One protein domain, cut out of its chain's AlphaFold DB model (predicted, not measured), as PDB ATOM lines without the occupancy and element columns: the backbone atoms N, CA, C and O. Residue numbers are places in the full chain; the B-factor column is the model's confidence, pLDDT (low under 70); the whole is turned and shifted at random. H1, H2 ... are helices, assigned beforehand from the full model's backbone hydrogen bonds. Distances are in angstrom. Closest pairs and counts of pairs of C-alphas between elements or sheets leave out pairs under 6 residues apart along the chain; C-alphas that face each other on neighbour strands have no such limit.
ATOM      1  N   ASP A  11     -34.004  -8.717 -32.635       97.50
ATOM      2  CA  ASP A  11     -34.009  -7.716 -33.696       97.50
ATOM      3  C   ASP A  11     -34.190  -6.295 -33.140       97.50
ATOM      4  O   ASP A  11     -33.492  -5.367 -33.562       97.50
ATOM      5  N   PHE A  12     -35.058  -6.123 -32.143       96.00
ATOM      6  CA  PHE A  12     -35.245  -4.850 -31.457       96.00
ATOM      7  C   PHE A  12     -33.995  -4.442 -30.669       96.00
ATOM      8  O   PHE A  12     -33.571  -3.285 -30.722       96.00
ATOM      9  N   SER A  13     -33.328  -5.398 -30.020       94.62
ATOM     10  CA  SER A  13     -32.052  -5.159 -29.334       94.62
ATOM     11  C   SER A  13     -30.980  -4.641 -30.297       94.62
ATOM     12  O   SER A  13     -30.265  -3.690 -29.982       94.62
ATOM     13  N   VAL A  14     -30.903  -5.202 -31.510       96.19
ATOM     14  CA  VAL A  14     -29.992  -4.719 -32.562       96.19
ATOM     15  C   VAL A  14     -30.343  -3.295 -33.006       96.19
ATOM     16  O   VAL A  14     -29.444  -2.494 -33.279       96.19
ATOM     17  N   GLN A  15     -31.629  -2.950 -33.084       96.00
ATOM     18  CA  GLN A  15     -32.058  -1.587 -33.413       96.00
ATOM     19  C   GLN A  15     -31.655  -0.584 -32.326       96.00
ATOM     20  O   GLN A  15     -31.143   0.488 -32.659       96.00
ATOM     21  N   ILE A  16     -31.797  -0.952 -31.048       94.94
ATOM     22  CA  ILE A  16     -31.335  -0.138 -29.916       94.94
ATOM     23  C   ILE A  16     -29.826   0.119 -30.024       94.94
ATOM     24  O   ILE A  16     -29.400   1.269 -29.946       94.94
ATOM     25  N   GLU A  17     -29.011  -0.906 -30.296       94.88
ATOM     26  CA  GLU A  17     -27.559  -0.730 -30.470       94.88
ATOM     27  C   GLU A  17     -27.205   0.250 -31.591       94.88
ATOM     28  O   GLU A  17     -26.299   1.077 -31.454       94.88
ATOM     29  N   LYS A  18     -27.915   0.161 -32.720       96.50
ATOM     30  CA  LYS A  18     -27.719   1.081 -33.844       96.50
ATOM     31  C   LYS A  18     -28.076   2.512 -33.447       96.50
ATOM     32  O   LYS A  18     -27.326   3.425 -33.791       96.50
ATOM     33  N   ALA A  19     -29.174   2.708 -32.717       95.94
ATOM     34  CA  ALA A  19     -29.596   4.021 -32.236       95.94
ATOM     35  C   ALA A  19     -28.579   4.621 -31.253       95.94
ATOM     36  O   ALA A  19     -28.162   5.760 -31.440       95.94
ATOM     37  N   ILE A  20     -28.100   3.834 -30.285       96.31
ATOM     38  CA  ILE A  20     -27.079   4.252 -29.312       96.31
ATOM     39  C   ILE A  20     -25.831   4.769 -30.026       96.31
ATOM     40  O   ILE A  20     -25.380   5.880 -29.755       96.31
ATOM     41  N   LYS A  21     -25.305   3.997 -30.988       94.94
ATOM     42  CA  LYS A  21     -24.117   4.387 -31.761       94.94
ATOM     43  C   LYS A  21     -24.360   5.631 -32.608       94.94
ATOM     44  O   LYS A  21     -23.505   6.509 -32.657       94.94
ATOM     45  N   LYS A  22     -25.514   5.700 -33.276       96.50
ATOM     46  CA  LYS A  22     -25.884   6.813 -34.160       96.50
ATOM     47  C   LYS A  22     -26.044   8.130 -33.402       96.50
ATOM     48  O   LYS A  22     -25.706   9.176 -33.939       96.50
ATOM     49  N   HIS A  23     -26.579   8.072 -32.187       95.38
ATOM     50  CA  HIS A  23     -26.879   9.243 -31.367       95.38
ATOM     51  C   HIS A  23     -25.854   9.468 -30.246       95.38
ATOM     52  O   HIS A  23     -26.073  10.304 -29.381       95.38
ATOM     53  N   HIS A  24     -24.718   8.762 -30.294       93.75
ATOM     54  CA  HIS A  24     -23.570   8.941 -29.401       93.75
ATOM     55  C   HIS A  24     -23.877   8.787 -27.904       93.75
ATOM     56  O   HIS A  24     -23.239   9.424 -27.068       93.75
ATOM     57  N   TYR A  25     -24.811   7.901 -27.555       95.62
ATOM     58  CA  TYR A  25     -25.055   7.555 -26.155       95.62
ATOM     59  C   TYR A  25     -23.898   6.728 -25.595       95.62
ATOM     60  O   TYR A  25     -23.391   5.820 -26.260       95.62
ATOM     61  N   ALA A  26     -23.505   7.000 -24.349       93.50
ATOM     62  CA  ALA A  26     -22.388   6.301 -23.723       93.50
ATOM     63  C   ALA A  26     -22.777   4.883 -23.281       93.50
ATOM     64  O   ALA A  26     -21.961   3.963 -23.330       93.50
ATOM     65  N   THR A  27     -24.028   4.686 -22.844       94.56
ATOM     66  CA  THR A  27     -24.510   3.381 -22.365       94.56
ATOM     67  C   THR A  27     -25.945   3.085 -22.792       94.56
ATOM     68  O   THR A  27     -26.769   3.988 -22.936       94.56
ATOM     69  N   LYS A  28     -26.293   1.794 -22.895       93.12
ATOM     70  CA  LYS A  28     -27.686   1.371 -23.137       93.12
ATOM     71  C   LYS A  28     -28.637   1.861 -22.046       93.12
ATOM     72  O   LYS A  28     -29.758   2.258 -22.330       93.12
ATOM     73  N   ALA A  29     -28.180   1.844 -20.794       93.88
ATOM     74  CA  ALA A  29     -28.981   2.267 -19.653       93.88
ATOM     75  C   ALA A  29     -29.283   3.772 -19.671       93.88
ATOM     76  O   ALA A  29     -30.335   4.190 -19.204       93.88
ATOM     77  N   GLU A  30     -28.368   4.602 -20.167       94.31
ATOM     78  CA  GLU A  30     -28.614   6.031 -20.384       94.31
ATOM     79  C   GLU A  30     -29.659   6.254 -21.475       94.31
ATOM     80  O   GLU A  30     -30.680   6.878 -21.197       94.31
ATOM     81  N   PHE A  31     -29.465   5.637 -22.643       95.69
ATOM     82  CA  PHE A  31     -30.415   5.709 -23.753       95.69
ATOM     83  C   PHE A  31     -31.834   5.301 -23.333       95.69
ATOM     84  O   PHE A  31     -32.794   6.031 -23.559       95.69
ATOM     85  N   ILE A  32     -31.970   4.153 -22.658       94.56
ATOM     86  CA  ILE A  32     -33.271   3.654 -22.197       94.56
ATOM     87  C   ILE A  32     -33.891   4.605 -21.163       94.56
ATOM     88  O   ILE A  32     -35.086   4.879 -21.232       94.56
ATOM     89  N   ARG A  33     -33.106   5.134 -20.212       94.12
ATOM     90  CA  ARG A  33     -33.623   6.079 -19.205       94.12
ATOM     91  C   ARG A  33     -34.136   7.367 -19.840       94.12
ATOM     92  O   ARG A  33     -35.174   7.868 -19.414       94.12
ATOM     93  N   GLU A  34     -33.425   7.896 -20.827       95.19
ATOM     94  CA  GLU A  34     -33.831   9.110 -21.534       95.19
ATOM     95  C   GLU A  34     -35.096   8.874 -22.360       95.19
ATOM     96  O   GLU A  34     -36.079   9.589 -22.176       95.19
ATOM     97  N   ALA A  35     -35.131   7.795 -23.146       95.06
ATOM     98  CA  ALA A  35     -36.305   7.415 -23.926       95.06
ATOM     99  C   ALA A  35     -37.553   7.210 -23.045       95.06
ATOM    100  O   ALA A  35     -38.650   7.649 -23.396       95.06
ATOM    101  N   LEU A  36     -37.398   6.582 -21.873       95.12
ATOM    102  CA  LEU A  36     -38.489   6.432 -20.906       95.12
ATOM    103  C   LEU A  36     -38.948   7.783 -20.348       95.12
ATOM    104  O   LEU A  36     -40.152   8.021 -20.265       95.12
ATOM    105  N   ARG A  37     -38.021   8.684 -20.000       94.62
ATOM    106  CA  ARG A  37     -38.361  10.029 -19.511       94.62
ATOM    107  C   ARG A  37     -39.140  10.816 -20.562       94.62
ATOM    108  O   ARG A  37     -40.184  11.379 -20.245       94.62
ATOM    109  N   GLU A  38     -38.671  10.824 -21.805       95.00
ATOM    110  CA  GLU A  38     -39.364  11.491 -22.908       95.00
ATOM    111  C   GLU A  38     -40.755  10.902 -23.146       95.00
ATOM    112  O   GLU A  38     -41.724  11.643 -23.336       95.00
ATOM    113  N   LYS A  39     -40.881   9.569 -23.090       95.38
ATOM    114  CA  LYS A  39     -42.170   8.897 -23.257       95.38
ATOM    115  C   LYS A  39     -43.151   9.259 -22.147       95.38
ATOM    116  O   LYS A  39     -44.305   9.533 -22.463       95.38
ATOM    117  N   LEU A  40     -42.710   9.291 -20.889       93.44
ATOM    118  CA  LEU A  40     -43.552   9.683 -19.754       93.44
ATOM    119  C   LEU A  40     -44.055  11.121 -19.906       93.44
ATOM    120  O   LEU A  40     -45.258  11.346 -19.857       93.44
ATOM    121  N   VAL A  41     -43.162  12.068 -20.215       93.19
ATOM    122  CA  VAL A  41     -43.532  13.475 -20.461       93.19
ATOM    123  C   VAL A  41     -44.509  13.603 -21.634       93.19
ATOM    124  O   VAL A  41     -45.435  14.412 -21.606       93.19
ATOM    125  N   SER A  42     -44.309  12.822 -22.696       92.69
ATOM    126  CA  SER A  42     -45.197  12.807 -23.862       92.69
ATOM    127  C   SER A  42     -46.595  12.287 -23.516       92.69
ATOM    128  O   SER A  42     -47.584  12.910 -23.901       92.69
ATOM    129  N   LEU A  43     -46.683  11.193 -22.752       88.62
ATOM    130  CA  LEU A  43     -47.957  10.643 -22.281       88.62
ATOM    131  C   LEU A  43     -48.699  11.645 -21.392       88.62
ATOM    132  O   LEU A  43     -49.876  11.905 -21.622       88.62
ATOM    133  N   GLU A  44     -47.994  12.285 -20.462       88.56
ATOM    134  CA  GLU A  44     -48.557  13.309 -19.578       88.56
ATOM    135  C   GLU A  44     -49.139  14.488 -20.383       88.56
ATOM    136  O   GLU A  44     -50.291  14.885 -20.207       88.56
ATOM    137  N   LYS A  45     -48.390  14.987 -21.377       82.50
ATOM    138  CA  LYS A  45     -48.876  16.022 -22.305       82.50
ATOM    139  C   LYS A  45     -50.112  15.574 -23.081       82.50
ATOM    140  O   LYS A  45     -51.028  16.371 -23.273       82.50
ATOM    141  N   GLN A  46     -50.145  14.329 -23.555       81.00
ATOM    142  CA  GLN A  46     -51.302  13.789 -24.273       81.00
ATOM    143  C   GLN A  46     -52.542  13.733 -23.379       81.00
ATOM    144  O   GLN A  46     -53.630  14.109 -23.824       81.00
ATOM    145  N   GLU A  47     -52.383  13.341 -22.116       81.81
ATOM    146  CA  GLU A  47     -53.463  13.342 -21.133       81.81
ATOM    147  C   GLU A  47     -53.976  14.757 -20.857       81.81
ATOM    148  O   GLU A  47     -55.187  14.989 -20.935       81.81
ATOM    149  N   TYR A  48     -53.083  15.725 -20.636       78.62
ATOM    150  CA  TYR A  48     -53.476  17.124 -20.451       78.62
ATOM    151  C   TYR A  48     -54.209  17.684 -21.665       78.62
ATOM    152  O   TYR A  48     -55.256  18.316 -21.518       78.62
ATOM    153  N   MET A  49     -53.722  17.398 -22.873       70.62
ATOM    154  CA  MET A  49     -54.397  17.816 -24.099       70.62
ATOM    155  C   MET A  49     -55.780  17.180 -24.219       70.62
ATOM    156  O   MET A  49     -56.741  17.876 -24.535       70.62
ATOM    157  N   MET A  50     -55.930  15.886 -23.923       71.38
ATOM    158  CA  MET A  50     -57.239  15.229 -23.921       71.38
ATOM    159  C   MET A  50     -58.192  15.833 -22.884       71.38
ATOM    160  O   MET A  50     -59.372  16.020 -23.193       71.38
ATOM    161  N   ARG A  51     -57.711  16.164 -21.681       71.81
ATOM    162  CA  ARG A  51     -58.508  16.853 -20.652       71.81
ATOM    163  C   ARG A  51     -58.931  18.246 -21.135       71.81
ATOM    164  O   ARG A  51     -60.120  18.561 -21.093       71.81
ATOM    165  N   ALA A  52     -58.009  19.024 -21.701       70.00
ATOM    166  CA  ALA A  52     -58.300  20.331 -22.288       70.00
ATOM    167  C   ALA A  52     -59.323  20.234 -23.434       70.00
ATOM    168  O   ALA A  52     -60.292  20.991 -23.459       70.00
ATOM    169  N   PHE A  53     -59.181  19.266 -24.346       66.50
ATOM    170  CA  PHE A  53     -60.147  19.027 -25.423       66.50
ATOM    171  C   PHE A  53     -61.522  18.619 -24.900       66.50
ATOM    172  O   PHE A  53     -62.526  19.069 -25.445       66.50
ATOM    173  N   ARG A  54     -61.600  17.793 -23.851       66.25
ATOM    174  CA  ARG A  54     -62.881  17.429 -23.223       66.25
ATOM    175  C   ARG A  54     -63.555  18.635 -22.583       66.25
ATOM    176  O   ARG A  54     -64.761  18.784 -22.738       66.25
ATOM    177  N   LEU A  55     -62.798  19.511 -21.931       62.81
ATOM    178  CA  LEU A  55     -63.328  20.742 -21.344       62.81
ATOM    179  C   LEU A  55     -63.764  21.747 -22.419       62.81
ATOM    180  O   LEU A  55     -64.862  22.289 -22.340       62.81
ATOM    181  N   HIS A  56     -62.977  21.918 -23.484       58.44
ATOM    182  CA  HIS A  56     -63.371  22.726 -24.642       58.44
ATOM    183  C   HIS A  56     -64.576  22.137 -25.396       58.44
ATOM    184  O   HIS A  56     -65.446  22.882 -25.844       58.44
ATOM    185  N   GLY A  57     -64.662  20.809 -25.515       55.84
ATOM    186  CA  GLY A  57     -65.779  20.094 -26.131       55.84
ATOM    187  C   GLY A  57     -67.060  20.164 -25.298       55.84
ATOM    188  O   GLY A  57     -68.134  20.391 -25.851       55.84
ATOM    189  N   ALA A  58     -66.943  20.069 -23.971       52.03
ATOM    190  CA  ALA A  58     -68.024  20.343 -23.024       52.03
ATOM    191  C   ALA A  58     -68.455  21.824 -23.039       52.03
ATOM    192  O   ALA A  58     -69.580  22.143 -22.665       52.03
ATOM    193  N   GLY A  59     -67.582  22.717 -23.520       48.72
ATOM    194  CA  GLY A  59     -67.849  24.137 -23.721       48.72
ATOM    195  C   GLY A  59     -68.737  24.465 -24.924       48.72
ATOM    196  O   GLY A  59     -69.213  25.595 -25.013       48.72
ATOM    197  N   ARG A  60     -69.035  23.526 -25.839       51.09
ATOM    198  CA  ARG A  60     -70.073  23.766 -26.859       51.09
ATOM    199  C   ARG A  60     -71.436  23.845 -26.173       51.09
ATOM    200  O   ARG A  60     -72.130  22.840 -26.022       51.09
ATOM    201  N   LYS A  61     -71.847  25.052 -25.773       54.09
ATOM    202  CA  LYS A  61     -73.233  25.322 -25.382       54.09
ATOM    203  C   LYS A  61     -74.122  24.860 -26.534       54.09
ATOM    204  O   LYS A  61     -73.895  25.226 -27.685       54.09
ATOM    205  N   LYS A  62     -75.162  24.086 -26.216       48.91
ATOM    206  CA  LYS A  62     -76.130  23.534 -27.183       48.91
ATOM    207  C   LYS A  62     -76.752  24.615 -28.096       48.91
ATOM    208  O   LYS A  62     -77.245  24.270 -29.161       48.91
ATOM    209  N   HIS A  63     -76.680  25.899 -27.704       48.47
ATOM    210  CA  HIS A  63     -77.218  27.059 -28.429       48.47
ATOM    211  C   HIS A  63     -76.402  28.373 -28.295       48.47
ATOM    212  O   HIS A  63     -76.986  29.449 -28.387       48.47
ATOM    213  N   GLY A  64     -75.082  28.354 -28.061       55.88
ATOM    214  CA  GLY A  64     -74.336  29.616 -27.903       55.88
ATOM    215  C   GLY A  64     -72.834  29.519 -28.144       55.88
ATOM    216  O   GLY A  64     -72.223  28.481 -27.898       55.88
ATOM    217  N   ASN A  65     -72.244  30.619 -28.617       56.69
ATOM    218  CA  ASN A  65     -70.797  30.741 -28.770       56.69
ATOM    219  C   ASN A  65     -70.123  30.758 -27.392       56.69
ATOM    220  O   ASN A  65     -70.664  31.302 -26.429       56.69
ATOM    221  N   ILE A  66     -68.937  30.159 -27.313       62.12
ATOM    222  CA  ILE A  66     -68.069  30.252 -26.138       62.12
ATOM    223  C   ILE A  66     -67.575  31.700 -26.040       62.12
ATOM    224  O   ILE A  66     -67.075  32.232 -27.030       62.12
ATOM    225  N   THR A  67     -67.724  32.333 -24.874       68.44
ATOM    226  CA  THR A  67     -67.191  33.681 -24.620       68.44
ATOM    227  C   THR A  67     -65.769  33.619 -24.061       68.44
ATOM    228  O   THR A  67     -65.334  32.594 -23.529       68.44
ATOM    229  N   ASP A  68     -65.040  34.732 -24.133       66.62
ATOM    230  CA  ASP A  68     -63.698  34.840 -23.546       66.62
ATOM    231  C   ASP A  68     -63.702  34.630 -22.023       66.62
ATOM    232  O   ASP A  68     -62.761  34.067 -21.468       66.62
ATOM    233  N   GLU A  69     -64.792  35.000 -21.350       72.62
ATOM    234  CA  GLU A  69     -64.987  34.765 -19.917       72.62
ATOM    235  C   GLU A  69     -65.161  33.269 -19.595       72.62
ATOM    236  O   GLU A  69     -64.564  32.757 -18.645       72.62
ATOM    237  N   ASP A  70     -65.909  32.535 -20.430       64.00
ATOM    238  CA  ASP A  70     -66.051  31.078 -20.319       64.00
ATOM    239  C   ASP A  70     -64.690  30.377 -20.532       64.00
ATOM    240  O   ASP A  70     -64.343  29.429 -19.816       64.00
ATOM    241  N   LEU A  71     -63.883  30.866 -21.485       65.19
ATOM    242  CA  LEU A  71     -62.516  30.385 -21.719       65.19
ATOM    243  C   LEU A  71     -61.599  30.674 -20.532       65.19
ATOM    244  O   LEU A  71     -60.844  29.792 -20.121       65.19
ATOM    245  N   HIS A  72     -61.664  31.882 -19.975       72.88
ATOM    246  CA  HIS A  72     -60.836  32.288 -18.846       72.88
ATOM    247  C   HIS A  72     -61.125  31.438 -17.605       72.88
ATOM    248  O   HIS A  72     -60.206  30.828 -17.061       72.88
ATOM    249  N   ARG A  73     -62.405  31.259 -17.248       74.81
ATOM    250  CA  ARG A  73     -62.821  30.380 -16.141       74.81
ATOM    251  C   ARG A  73     -62.389  28.931 -16.340       74.81
ATOM    252  O   ARG A  73     -61.990  28.266 -15.389       74.81
ATOM    253  N   THR A  74     -62.479  28.428 -17.571       68.81
ATOM    254  CA  THR A  74     -62.048  27.058 -17.882       68.81
ATOM    255  C   THR A  74     -60.539  26.913 -17.710       68.81
ATOM    256  O   THR A  74     -60.088  25.939 -17.116       68.81
ATOM    257  N   ARG A  75     -59.757  27.895 -18.173       68.75
ATOM    258  CA  ARG A  75     -58.297  27.915 -18.006       68.75
ATOM    259  C   ARG A  75     -57.887  27.970 -16.539       68.75
ATOM    260  O   ARG A  75     -57.025  27.195 -16.149       68.75
ATOM    261  N   GLU A  76     -58.514  28.827 -15.735       78.25
ATOM    262  CA  GLU A  76     -58.234  28.904 -14.294       78.25
ATOM    263  C   GLU A  76     -58.569  27.602 -13.574       78.25
ATOM    264  O   GLU A  76     -57.785  27.124 -12.757       78.25
ATOM    265  N   LYS A  77     -59.716  26.998 -13.903       74.19
ATOM    266  CA  LYS A  77     -60.118  25.722 -13.316       74.19
ATOM    267  C   LYS A  77     -59.114  24.615 -13.646       74.19
ATOM    268  O   LYS A  77     -58.700  23.897 -12.746       74.19
ATOM    269  N   VAL A  78     -58.681  24.524 -14.906       73.44
ATOM    270  CA  VAL A  78     -57.641  23.572 -15.333       73.44
ATOM    271  C   VAL A  78     -56.323  23.840 -14.623       73.44
ATOM    272  O   VAL A  78     -55.717  22.910 -14.110       73.44
ATOM    273  N   ALA A  79     -55.885  25.098 -14.566       75.19
ATOM    274  CA  ALA A  79     -54.632  25.462 -13.918       75.19
ATOM    275  C   ALA A  79     -54.632  25.077 -12.432       75.19
ATOM    276  O   ALA A  79     -53.644  24.531 -11.950       75.19
ATOM    277  N   ARG A  80     -55.753  25.290 -11.729       78.94
ATOM    278  CA  ARG A  80     -55.907  24.917 -10.317       78.94
ATOM    279  C   ARG A  80     -55.931  23.403 -10.110       78.94
ATOM    280  O   ARG A  80     -55.195  22.912  -9.265       78.94
ATOM    281  N   GLU A  81     -56.713  22.672 -10.906       74.88
ATOM    282  CA  GLU A  81     -56.747  21.200 -10.854       74.88
ATOM    283  C   GLU A  81     -55.353  20.602 -11.125       74.88
ATOM    284  O   GLU A  81     -54.926  19.681 -10.435       74.88
ATOM    285  N   MET A  82     -54.608  21.166 -12.082       69.25
ATOM    286  CA  MET A  82     -53.240  20.735 -12.390       69.25
ATOM    287  C   MET A  82     -52.249  21.064 -11.270       69.25
ATOM    288  O   MET A  82     -51.366  20.264 -10.980       69.25
ATOM    289  N   ALA A  83     -52.370  22.229 -10.638       76.31
ATOM    290  CA  ALA A  83     -51.503  22.624  -9.536       76.31
ATOM    291  C   ALA A  83     -51.689  21.753  -8.290       76.31
ATOM    292  O   ALA A  83     -50.700  21.354  -7.675       76.31
ATOM    293  N   GLU A  84     -52.933  21.394  -7.966       76.50
ATOM    294  CA  GLU A  84     -53.242  20.448  -6.890       76.50
ATOM    295  C   GLU A  84     -52.672  19.048  -7.183       76.50
ATOM    296  O   GLU A  84     -52.042  18.452  -6.310       76.50
ATOM    297  N   GLU A  85     -52.826  18.538  -8.413       66.88
ATOM    298  CA  GLU A  85     -52.317  17.215  -8.825       66.88
ATOM    299  C   GLU A  85     -50.776  17.162  -8.839       66.88
ATOM    300  O   GLU A  85     -50.183  16.134  -8.509       66.88
ATOM    301  N   LEU A  86     -50.118  18.283  -9.158       73.62
ATOM    302  CA  LEU A  86     -48.658  18.409  -9.200       73.62
ATOM    303  C   LEU A  86     -48.033  18.864  -7.868       73.62
ATOM    304  O   LEU A  86     -46.808  18.939  -7.767       73.62
ATOM    305  N   GLY A  87     -48.843  19.170  -6.848       73.12
ATOM    306  CA  GLY A  87     -48.368  19.665  -5.552       73.12
ATOM    307  C   GLY A  87     -47.660  21.023  -5.627       73.12
ATOM    308  O   GLY A  87     -46.781  21.307  -4.813       73.12
TER     309      GLY A  87
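What this domain is: This is residues 11 to 87 of the 91 residues of an uncharacterized protein of Nanoarchaeota archaeon (UniProt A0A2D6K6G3). One long helix, H2, makes the longest axis; H1 is a short crossbar near residue 28 of H2, and past residue 58 of H2 a loop leads round to H3, which folds back and splays away from H2 as the second arm of an open V. The middle of H2 is bare, and the loop tip at residues 60 to 65 sticks out. The printed part has 77 residues with three named helices, in the order H1, H2, H3, and no named strand; the class is all helix. It is extended, with a radius of gyration of the C-alphas of 20.2 A and spans of 57 by 28 by 16 A.

How they stand to each other: Begin at H2, residues 28 to 58, whose residues 33 to 47 stand free. With residues 28 to 31 alone it touches H1, residues 11 to 22, which touches it with residues 16 to 20 alone. Their closest C-alphas, those of Ile 20 and Phe 31, are 6.6 A apart, and their lines are about perpendicular at 81 degrees. Look next at H3, residues 68 to 86: it is close to H2 but not clearly touching, with the closest C-alphas, those of Leu 55 and Thr 74, 7.3 A apart. H2 and H3 run opposite ways at a steep tilt of 37 degrees, only just beyond shallow. H1 and H3 are apart. In H1, H2 and H3 every O i to N i+4 pair is within hydrogen-bond range.

Where its parts are: Find C-alpha 28 at (-27.686, 1.371, -23.137); from there H2 runs 44.6 A to C-alpha 58 at (-68.024, 20.343, -23.024). H1 begins at C-alpha 11 and is 16.7 A long. H3 covers 26.5 A and ends at C-alpha 86, at (-48.658, 18.409, -9.200).

The domain as a whole: The two C-alphas farthest apart, those of Ala 26 and His 63, are 58.8 A apart. The printed part has no cut. The link from H1 to H2 is tight and that from H2 to H3 is short, with 9 residues. Mean pLDDT of the printed part is 79.5; look for values under 70 at residues 53 to 68, 70 to 71, 74 to 75, 82 and 85 of this model.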